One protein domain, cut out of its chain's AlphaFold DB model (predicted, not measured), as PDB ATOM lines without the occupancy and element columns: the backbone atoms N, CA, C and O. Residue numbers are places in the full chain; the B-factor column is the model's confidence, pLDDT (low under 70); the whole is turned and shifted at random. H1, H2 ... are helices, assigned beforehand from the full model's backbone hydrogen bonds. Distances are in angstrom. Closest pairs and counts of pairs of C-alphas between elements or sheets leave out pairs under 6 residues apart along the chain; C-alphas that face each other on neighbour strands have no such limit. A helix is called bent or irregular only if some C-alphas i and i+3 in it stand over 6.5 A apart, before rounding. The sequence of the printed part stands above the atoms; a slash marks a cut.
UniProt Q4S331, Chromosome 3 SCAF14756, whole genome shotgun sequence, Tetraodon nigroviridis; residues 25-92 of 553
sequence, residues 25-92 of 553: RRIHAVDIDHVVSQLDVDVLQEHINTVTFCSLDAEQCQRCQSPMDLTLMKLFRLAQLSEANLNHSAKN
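Overview. This is residues 25 to 92 of the 553 residues of an uncharacterized protein of Tetraodon nigroviridis (UniProt Q4S331). An open, loose frame of helices: long H4 makes one side, H3 meets its middle with one end, and short H2 and H1 follow from H3's other end. A long loop, residues 54 to 69, joins H3 to H4, and residues 85 to 92 of H4 stick out. The 68 printed residues, all helix by class, hold H1 to H4 in chain order; the radius of gyration is 14.1 A, the spans 38 by 30 by 16 A.

Along the chain. Find C-alpha 70 at (-40.427, 28.913, 39.511); H4 runs 32.8 A to C-alpha 92 at (-54.324, 12.898, 14.491). H3 is residues 41 to 53, 18.4 A, only just irregular: C-alphas 46 and 49 are 6.9 A apart. H2 is 32 to 38, 10.0 A; H1 is 25 to 29, 6.3 A.

Arrangement. Residues 51 to 53 of H3 touch residues 79 to 84 of H4, closest C-alphas Thr 52 and Gln 80, 4.7 A, at a steep tilt of 66 degrees, opposite ways. H2 and H3 only just touch, with 3 pairs of C-alphas within 8 A, only at the corner; the closest C-alphas, Val 35 and Val 43, are 7.2 A apart. H1 is close to H3 but not clearly touching: C-alphas 27 and 47, 7.8 A. H4 is apart from H1 and H2. Every O i to N i+4 pair is within hydrogen-bond range in H1 and H2, 7 of 9 in H3, 18 of 19 in H4.

Size, cuts and confidence. The C-alphas farthest apart, of Cys 64 and Asn 92, are 43.8 A apart. The printed part has no cut; the link H3 to H4 is long. Residues 57 to 58, 89 and 91 to 92 are under pLDDT 70.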
ATOM      1  N   ARG A  25     -28.061  12.657  34.737       82.00
ATOM      2  CA  ARG A  25     -26.757  12.186  34.227       82.00
ATOM      3  C   ARG A  25     -26.804  11.991  32.721       82.00
ATOM      4  O   ARG A  25     -25.885  12.418  32.030       82.00
ATOM      5  N   ARG A  26     -27.889  11.389  32.236       83.00
ATOM      6  CA  ARG A  26     -28.150  11.197  30.810       83.00
ATOM      7  C   ARG A  26     -28.328  12.534  30.091       83.00
ATOM      8  O   ARG A  26     -27.657  12.763  29.095       83.00
ATOM      9  N   ILE A  27     -29.123  13.454  30.650       84.00
ATOM     10  CA  ILE A  27     -29.275  14.822  30.114       84.00
ATOM     11  C   ILE A  27     -27.923  15.557  30.039       84.00
ATOM     12  O   ILE A  27     -27.631  16.195  29.034       84.00
ATOM     13  N   HIS A  28     -27.077  15.456  31.071       83.12
ATOM     14  CA  HIS A  28     -25.756  16.098  31.096       83.12
ATOM     15  C   HIS A  28     -24.717  15.471  30.153       83.12
ATOM     16  O   HIS A  28     -23.692  16.102  29.909       83.12
ATOM     17  N   ALA A  29     -24.949  14.255  29.650       86.94
ATOM     18  CA  ALA A  29     -24.063  13.600  28.690       86.94
ATOM     19  C   ALA A  29     -24.326  14.029  27.233       86.94
ATOM     20  O   ALA A  29     -23.502  13.744  26.368       86.94
ATOM     21  N   VAL A  30     -25.448  14.706  26.956       87.25
ATOM     22  CA  VAL A  30     -25.789  15.199  25.614       87.25
ATOM     23  C   VAL A  30     -25.005  16.478  25.308       87.25
ATOM     24  O   VAL A  30     -25.206  17.511  25.949       87.25
ATOM     25  N   ASP A  31     -24.146  16.422  24.292       88.31
ATOM     26  CA  ASP A  31     -23.491  17.601  23.723       88.31
ATOM     27  C   ASP A  31     -24.451  18.315  22.756       88.31
ATOM     28  O   ASP A  31     -24.706  17.863  21.638       88.31
ATOM     29  N   ILE A  32     -25.016  19.436  23.209       89.69
ATOM     30  CA  ILE A  32     -25.996  20.220  22.448       89.69
ATOM     31  C   ILE A  32     -25.355  20.859  21.206       89.69
ATOM     32  O   ILE A  32     -25.988  20.899  20.151       89.69
ATOM     33  N   ASP A  33     -24.106  21.327  21.300       90.00
ATOM     34  CA  ASP A  33     -23.411  21.962  20.172       90.00
ATOM     35  C   ASP A  33     -23.119  20.926  19.070       90.00
ATOM     36  O   ASP A  33     -23.235  21.216  17.873       90.00
ATOM     37  N   HIS A  34     -22.823  19.685  19.461       90.56
ATOM     38  CA  HIS A  34     -22.689  18.548  18.548       90.56
ATOM     39  C   HIS A  34     -24.010  18.210  17.838       90.56
ATOM     40  O   HIS A  34     -24.046  18.157  16.608       90.56
ATOM     41  N   VAL A  35     -25.109  18.058  18.590       89.31
ATOM     42  CA  VAL A  35     -26.443  17.751  18.032       89.31
ATOM     43  C   VAL A  35     -26.901  18.835  17.051       89.31
ATOM     44  O   VAL A  35     -27.407  18.517  15.975       89.31
ATOM     45  N   VAL A  36     -26.679  20.114  17.377       89.75
ATOM     46  CA  VAL A  36     -27.024  21.244  16.498       89.75
ATOM     47  C   VAL A  36     -26.133  21.298  15.253       89.75
ATOM     48  O   VAL A  36     -26.637  21.560  14.162       89.75
ATOM     49  N   SER A  37     -24.825  21.053  15.385       88.31
ATOM     50  CA  SER A  37     -23.888  21.141  14.251       88.31
ATOM     51  C   SER A  37     -23.995  19.979  13.261       88.31
ATOM     52  O   SER A  37     -23.750  20.189  12.074       88.31
ATOM     53  N   GLN A  38     -24.380  18.785  13.722       88.31
ATOM     54  CA  GLN A  38     -24.534  17.597  12.873       88.31
ATOM     55  C   GLN A  38     -25.985  17.277  12.492       88.31
ATOM     56  O   GLN A  38     -26.201  16.387  11.674       88.31
ATOM     57  N   LEU A  39     -26.966  18.010  13.037       84.88
ATOM     58  CA  LEU A  39     -28.399  17.717  12.891       84.88
ATOM     59  C   LEU A  39     -28.724  16.275  13.319       84.88
ATOM     60  O   LEU A  39     -29.419  15.545  12.614       84.88
ATOM     61  N   ASP A  40     -28.197  15.864  14.476       86.69
ATOM     62  CA  ASP A  40     -28.335  14.503  15.001       86.69
ATOM     63  C   ASP A  40     -29.764  14.258  15.522       86.69
ATOM     64  O   ASP A  40     -30.101  14.493  16.690       86.69
ATOM     65  N   VAL A  41     -30.635  13.836  14.601       86.06
ATOM     66  CA  VAL A  41     -32.046  13.538  14.878       86.06
ATOM     67  C   VAL A  41     -32.185  12.327  15.800       86.06
ATOM     68  O   VAL A  41     -33.114  12.307  16.602       86.06
ATOM     69  N   ASP A  42     -31.268  11.359  15.747       86.06
ATOM     70  CA  ASP A  42     -31.344  10.135  16.549       86.06
ATOM     71  C   ASP A  42     -31.120  10.436  18.038       86.06
ATOM     72  O   ASP A  42     -31.951  10.071  18.880       86.06
ATOM     73  N   VAL A  43     -30.071  11.198  18.375       86.44
ATOM     74  CA  VAL A  43     -29.815  11.655  19.755       86.44
ATOM     75  C   VAL A  43     -30.945  12.559  20.254       86.44
ATOM     76  O   VAL A  43     -31.364  12.446  21.415       86.44
ATOM     77  N   LEU A  44     -31.488  13.429  19.395       85.88
ATOM     78  CA  LEU A  44     -32.628  14.279  19.743       85.88
ATOM     79  C   LEU A  44     -33.892  13.447  20.020       85.88
ATOM     80  O   LEU A  44     -34.540  13.644  21.050       85.88
ATOM     81  N   GLN A  45     -34.228  12.495  19.149       82.69
ATOM     82  CA  GLN A  45     -35.409  11.633  19.259       82.69
ATOM     83  C   GLN A  45     -35.314  10.655  20.442       82.69
ATOM     84  O   GLN A  45     -36.333  10.333  21.068       82.69
ATOM     85  N   GLU A  46     -34.103  10.233  20.809       84.44
ATOM     86  CA  GLU A  46     -33.860   9.468  22.029       84.44
ATOM     87  C   GLU A  46     -34.212  10.278  23.298       84.44
ATOM     88  O   GLU A  46     -34.760   9.725  24.258       84.44
ATOM     89  N   HIS A  47     -33.928  11.584  23.323       83.50
ATOM     90  CA  HIS A  47     -34.092  12.420  24.520       83.50
ATOM     91  C   HIS A  47     -35.424  13.185  24.573       83.50
ATOM     92  O   HIS A  47     -35.914  13.470  25.672       83.50
ATOM     93  N   ILE A  48     -36.057  13.468  23.427       82.38
ATOM     94  CA  ILE A  48     -37.281  14.282  23.342       82.38
ATOM     95  C   ILE A  48     -38.427  13.709  24.182       82.38
ATOM     96  O   ILE A  48     -39.115  14.455  24.875       82.38
ATOM     97  N   ASN A  49     -38.592  12.383  24.208       76.25
ATOM     98  CA  ASN A  49     -39.628  11.727  25.008       76.25
ATOM     99  C   ASN A  49     -39.384  11.928  26.513       76.25
ATOM    100  O   ASN A  49     -40.293  12.334  27.239       76.25
ATOM    101  N   THR A  50     -38.155  11.709  26.985       76.75
ATOM    102  CA  THR A  50     -37.792  11.882  28.401       76.75
ATOM    103  C   THR A  50     -37.934  13.339  28.847       76.75
ATOM    104  O   THR A  50     -38.462  13.597  29.927       76.75
ATOM    105  N   VAL A  51     -37.532  14.301  28.011       79.94
ATOM    106  CA  VAL A  51     -37.639  15.744  28.300       79.94
ATOM    107  C   VAL A  51     -39.100  16.223  28.284       79.94
ATOM    108  O   VAL A  51     -39.516  16.976  29.166       79.94
ATOM    109  N   THR A  52     -39.912  15.749  27.337       77.00
ATOM    110  CA  THR A  52     -41.325  16.156  27.194       77.00
ATOM    111  C   THR A  52     -42.211  15.626  28.326       77.00
ATOM    112  O   THR A  52     -43.196  16.269  28.697       77.00
ATOM    113  N   PHE A  53     -41.873  14.465  28.899       76.56
ATOM    114  CA  PHE A  53     -42.734  13.748  29.847       76.56
ATOM    115  C   PHE A  53     -42.218  13.666  31.293       76.56
ATOM    116  O   PHE A  53     -42.899  13.075  32.138       76.56
ATOM    117  N   CYS A  54     -41.072  14.271  31.614       75.94
ATOM    118  CA  CYS A  54     -40.563  14.303  32.985       75.94
ATOM    119  C   CYS A  54     -41.363  15.235  33.917       75.94
ATOM    120  O   CYS A  54     -41.978  16.218  33.489       75.94
ATOM    121  N   SER A  55     -41.334  14.934  35.219       77.44
ATOM    122  CA  SER A  55     -41.866  15.796  36.282       77.44
ATOM    123  C   SER A  55     -40.735  16.590  36.936       77.44
ATOM    124  O   SER A  55     -39.719  16.017  37.320       77.44
ATOM    125  N   LEU A  56     -40.939  17.903  37.087       72.69
ATOM    126  CA  LEU A  56     -40.030  18.814  37.795       72.69
ATOM    127  C   LEU A  56     -40.585  19.279  39.155       72.69
ATOM    128  O   LEU A  56     -39.972  20.111  39.818       72.69
ATOM    129  N   ASP A  57     -41.732  18.741  39.590       68.88
ATOM    130  CA  ASP A  57     -42.529  19.259  40.717       68.88
ATOM    131  C   ASP A  57     -41.796  19.232  42.079       68.88
ATOM    132  O   ASP A  57     -42.251  19.852  43.039       68.88
ATOM    133  N   ALA A  58     -40.684  18.496  42.178       67.12
ATOM    134  CA  ALA A  58     -39.884  18.320  43.393       67.12
ATOM    135  C   ALA A  58     -38.359  18.424  43.156       67.12
ATOM    136  O   ALA A  58     -37.577  18.076  44.043       67.12
ATOM    137  N   GLU A  59     -37.923  18.875  41.976       70.69
ATOM    138  CA  GLU A  59     -36.501  18.926  41.623       70.69
ATOM    139  C   GLU A  59     -35.796  20.129  42.282       70.69
ATOM    140  O   GLU A  59     -36.300  21.256  42.310       70.69
ATOM    141  N   GLN A  60     -34.604  19.887  42.829       76.50
ATOM    142  CA  GLN A  60     -33.786  20.877  43.540       76.50
ATOM    143  C   GLN A  60     -32.393  20.956  42.913       76.50
ATOM    144  O   GLN A  60     -31.913  20.003  42.297       76.50
ATOM    145  N   CYS A  61     -31.703  22.085  43.082       74.12
ATOM    146  CA  CYS A  61     -30.345  22.224  42.566       74.12
ATOM    147  C   CYS A  61     -29.395  21.230  43.255       74.12
ATOM    148  O   CYS A  61     -29.128  21.351  44.450       74.12
ATOM    149  N   GLN A  62     -28.795  20.308  42.494       70.94
ATOM    150  CA  GLN A  62     -27.883  19.280  43.024       70.94
ATOM    151  C   GLN A  62     -26.667  19.841  43.790       70.94
ATOM    152  O   GLN A  62     -26.045  19.121  44.565       70.94
ATOM    153  N   ARG A  63     -26.311  21.119  43.582       71.00
ATOM    154  CA  ARG A  63     -25.143  21.765  44.203       71.00
ATOM    155  C   ARG A  63     -25.441  22.461  45.535       71.00
ATOM    156  O   ARG A  63     -24.543  22.561  46.364       71.00
ATOM    157  N   CYS A  64     -26.656  22.970  45.735       80.62
ATOM    158  CA  CYS A  64     -27.010  23.787  46.907       80.62
ATOM    159  C   CYS A  64     -28.370  23.450  47.539       80.62
ATOM    160  O   CYS A  64     -28.748  24.097  48.510       80.62
ATOM    161  N   GLN A  65     -29.099  22.465  47.003       76.25
ATOM    162  CA  GLN A  65     -30.436  22.037  47.446       76.25
ATOM    163  C   GLN A  65     -31.490  23.162  47.462       76.25
ATOM    164  O   GLN A  65     -32.546  23.033  48.074       76.25
ATOM    165  N   SER A  66     -31.245  24.276  46.761       74.69
ATOM    166  CA  SER A  66     -32.268  25.303  46.579       74.69
ATOM    167  C   SER A  66     -33.378  24.786  45.654       74.69
ATOM    168  O   SER A  66     -33.075  24.060  44.696       74.69
ATOM    169  N   PRO A  67     -34.643  25.194  45.860       74.75
ATOM    170  CA  PRO A  67     -35.673  25.006  44.844       74.75
ATOM    171  C   PRO A  67     -35.241  25.686  43.535       74.75
ATOM    172  O   PRO A  67     -34.539  26.702  43.556       74.75
ATOM    173  N   MET A  68     -35.630  25.112  42.396       74.81
ATOM    174  CA  MET A  68     -35.389  25.731  41.090       74.81
ATOM    175  C   MET A  68     -36.259  26.983  40.899       74.81
ATOM    176  O   MET A  68     -37.300  27.136  41.538       74.81
ATOM    177  N   ASP A  69     -35.841  27.887  40.006       81.88
ATOM    178  CA  ASP A  69     -36.594  29.110  39.702       81.88
ATOM    179  C   ASP A  69     -37.983  28.765  39.140       81.88
ATOM    180  O   ASP A  69     -38.114  28.168  38.069       81.88
ATOM    181  N   LEU A  70     -39.030  29.177  39.856       79.94
ATOM    182  CA  LEU A  70     -40.427  28.913  39.511       79.94
ATOM    183  C   LEU A  70     -40.825  29.473  38.131       79.94
ATOM    184  O   LEU A  70     -41.728  28.941  37.486       79.94
ATOM    185  N   THR A  71     -40.158  30.524  37.658       84.94
ATOM    186  CA  THR A  71     -40.337  31.101  36.317       84.94
ATOM    187  C   THR A  71     -39.761  30.176  35.251       84.94
ATOM    188  O   THR A  71     -40.430  29.890  34.259       84.94
ATOM    189  N   LEU A  72     -38.557  29.646  35.485       82.06
ATOM    190  CA  LEU A  72     -37.913  28.688  34.586       82.06
ATOM    191  C   LEU A  72     -38.708  27.375  34.525       82.06
ATOM    192  O   LEU A  72     -38.918  26.835  33.441       82.06
ATOM    193  N   MET A  73     -39.236  26.915  35.665       83.19
ATOM    194  CA  MET A  73     -40.131  25.751  35.726       83.19
ATOM    195  C   MET A  73     -41.432  25.979  34.944       83.19
ATOM    196  O   MET A  73     -41.875  25.084  34.227       83.19
ATOM    197  N   LYS A  74     -42.028  27.179  35.008       83.56
ATOM    198  CA  LYS A  74     -43.202  27.537  34.188       83.56
ATOM    199  C   LYS A  74     -42.886  27.557  32.692       83.56
ATOM    200  O   LYS A  74     -43.669  27.014  31.918       83.56
ATOM    201  N   LEU A  75     -41.757  28.143  32.286       85.56
ATOM    202  CA  LEU A  75     -41.323  28.173  30.883       85.56
ATOM    203  C   LEU A  75     -41.086  26.760  30.339       85.56
ATOM    204  O   LEU A  75     -41.622  26.411  29.288       85.56
ATOM    205  N   PHE A  76     -40.365  25.922  31.084       84.75
ATOM    206  CA  PHE A  76     -40.149  24.526  30.709       84.75
ATOM    207  C   PHE A  76     -41.466  23.744  30.653       84.75
ATOM    208  O   PHE A  76     -41.704  22.994  29.709       84.75
ATOM    209  N   ARG A  77     -42.378  23.965  31.611       85.31
ATOM    210  CA  ARG A  77     -43.685  23.303  31.599       85.31
ATOM    211  C   ARG A  77     -44.546  23.723  30.408       85.31
ATOM    212  O   ARG A  77     -45.256  22.883  29.866       85.31
ATOM    213  N   LEU A  78     -44.472  24.983  29.975       84.69
ATOM    214  CA  LEU A  78     -45.114  25.440  28.741       84.69
ATOM    215  C   LEU A  78     -44.503  24.763  27.506       84.69
ATOM    216  O   LEU A  78     -45.263  24.285  26.669       84.69
ATOM    217  N   ALA A  79     -43.174  24.632  27.436       86.69
ATOM    218  CA  ALA A  79     -42.488  23.935  26.342       86.69
ATOM    219  C   ALA A  79     -42.882  22.444  26.247       86.69
ATOM    220  O   ALA A  79     -43.194  21.950  25.163       86.69
ATOM    221  N   GLN A  80     -42.970  21.740  27.383       85.12
ATOM    222  CA  GLN A  80     -43.493  20.366  27.435       85.12
ATOM    223  C   GLN A  80     -44.943  20.271  26.928       85.12
ATOM    224  O   GLN A  80     -45.309  19.305  26.260       85.12
ATOM    225  N   LEU A  81     -45.790  21.254  27.253       83.62
ATOM    226  CA  LEU A  81     -47.194  21.274  26.828       83.62
ATOM    227  C   LEU A  81     -47.339  21.595  25.334       83.62
ATOM    228  O   LEU A  81     -48.175  20.972  24.679       83.62
ATOM    229  N   SER A  82     -46.526  22.499  24.774       81.25
ATOM    230  CA  SER A  82     -46.505  22.739  23.325       81.25
ATOM    231  C   SER A  82     -46.028  21.507  22.561       81.25
ATOM    232  O   SER A  82     -46.674  21.115  21.593       81.25
ATOM    233  N   GLU A  83     -44.979  20.835  23.038       82.06
ATOM    234  CA  GLU A  83     -44.452  19.622  22.403       82.06
ATOM    235  C   GLU A  83     -45.448  18.452  22.493       82.06
ATOM    236  O   GLU A  83     -45.693  17.749  21.512       82.06
ATOM    237  N   ALA A  84     -46.131  18.290  23.632       78.62
ATOM    238  CA  ALA A  84     -47.213  17.316  23.777       78.62
ATOM    239  C   ALA A  84     -48.423  17.614  22.867       78.62
ATOM    240  O   ALA A  84     -49.109  16.679  22.450       78.62
ATOM    241  N   ASN A  85     -48.688  18.888  22.556       77.94
ATOM    242  CA  ASN A  85     -49.737  19.293  21.620       77.94
ATOM    243  C   ASN A  85     -49.334  19.029  20.160       77.94
ATOM    244  O   ASN A  85     -50.128  18.453  19.420       77.94
ATOM    245  N   LEU A  86     -48.098  19.360  19.767       79.81
ATOM    246  CA  LEU A  86     -47.550  19.052  18.435       79.81
ATOM    247  C   LEU A  86     -47.523  17.539  18.170       79.81
ATOM    248  O   LEU A  86     -47.963  17.072  17.121       79.81
ATOM    249  N   ASN A  87     -47.115  16.747  19.164       72.69
ATOM    250  CA  ASN A  87     -47.167  15.285  19.095       72.69
ATOM    251  C   ASN A  87     -48.592  14.715  19.025       72.69
ATOM    252  O   ASN A  87     -48.754  13.553  18.657       72.69
ATOM    253  N   HIS A  88     -49.609  15.476  19.432       71.19
ATOM    254  CA  HIS A  88     -51.010  15.080  19.316       71.19
ATOM    255  C   HIS A  88     -51.589  15.474  17.952       71.19
ATOM    256  O   HIS A  88     -52.247  14.645  17.327       71.19
ATOM    257  N   SER A  89     -51.292  16.679  17.446       69.06
ATOM    258  CA  SER A  89     -51.671  17.064  16.082       69.06
ATOM    259  C   SER A  89     -51.019  16.144  15.051       69.06
ATOM    260  O   SER A  89     -51.744  15.559  14.261       69.06
ATOM    261  N   ALA A  90     -49.716  15.867  15.148       72.88
ATOM    262  CA  ALA A  90     -48.999  14.982  14.218       72.88
ATOM    263  C   ALA A  90     -49.428  13.495  14.267       72.88
ATOM    264  O   ALA A  90     -49.031  12.713  13.409       72.88
ATOM    265  N   LYS A  91     -50.204  13.074  15.279       65.12
ATOM    266  CA  LYS A  91     -50.774  11.711  15.379       65.12
ATOM    267  C   LYS A  91     -52.243  11.639  14.959       65.12
ATOM    268  O   LYS A  91     -52.732  10.545  14.686       65.12
ATOM    269  N   ASN A  92     -52.931  12.780  14.924       58.84
ATOM    270  CA  ASN A  92     -54.324  12.898  14.491       58.84
ATOM    271  C   ASN A  92     -54.448  13.437  13.060       58.84
ATOM    272  O   ASN A  92     -55.430  13.132  12.382       58.84
TER     273      ASN A  92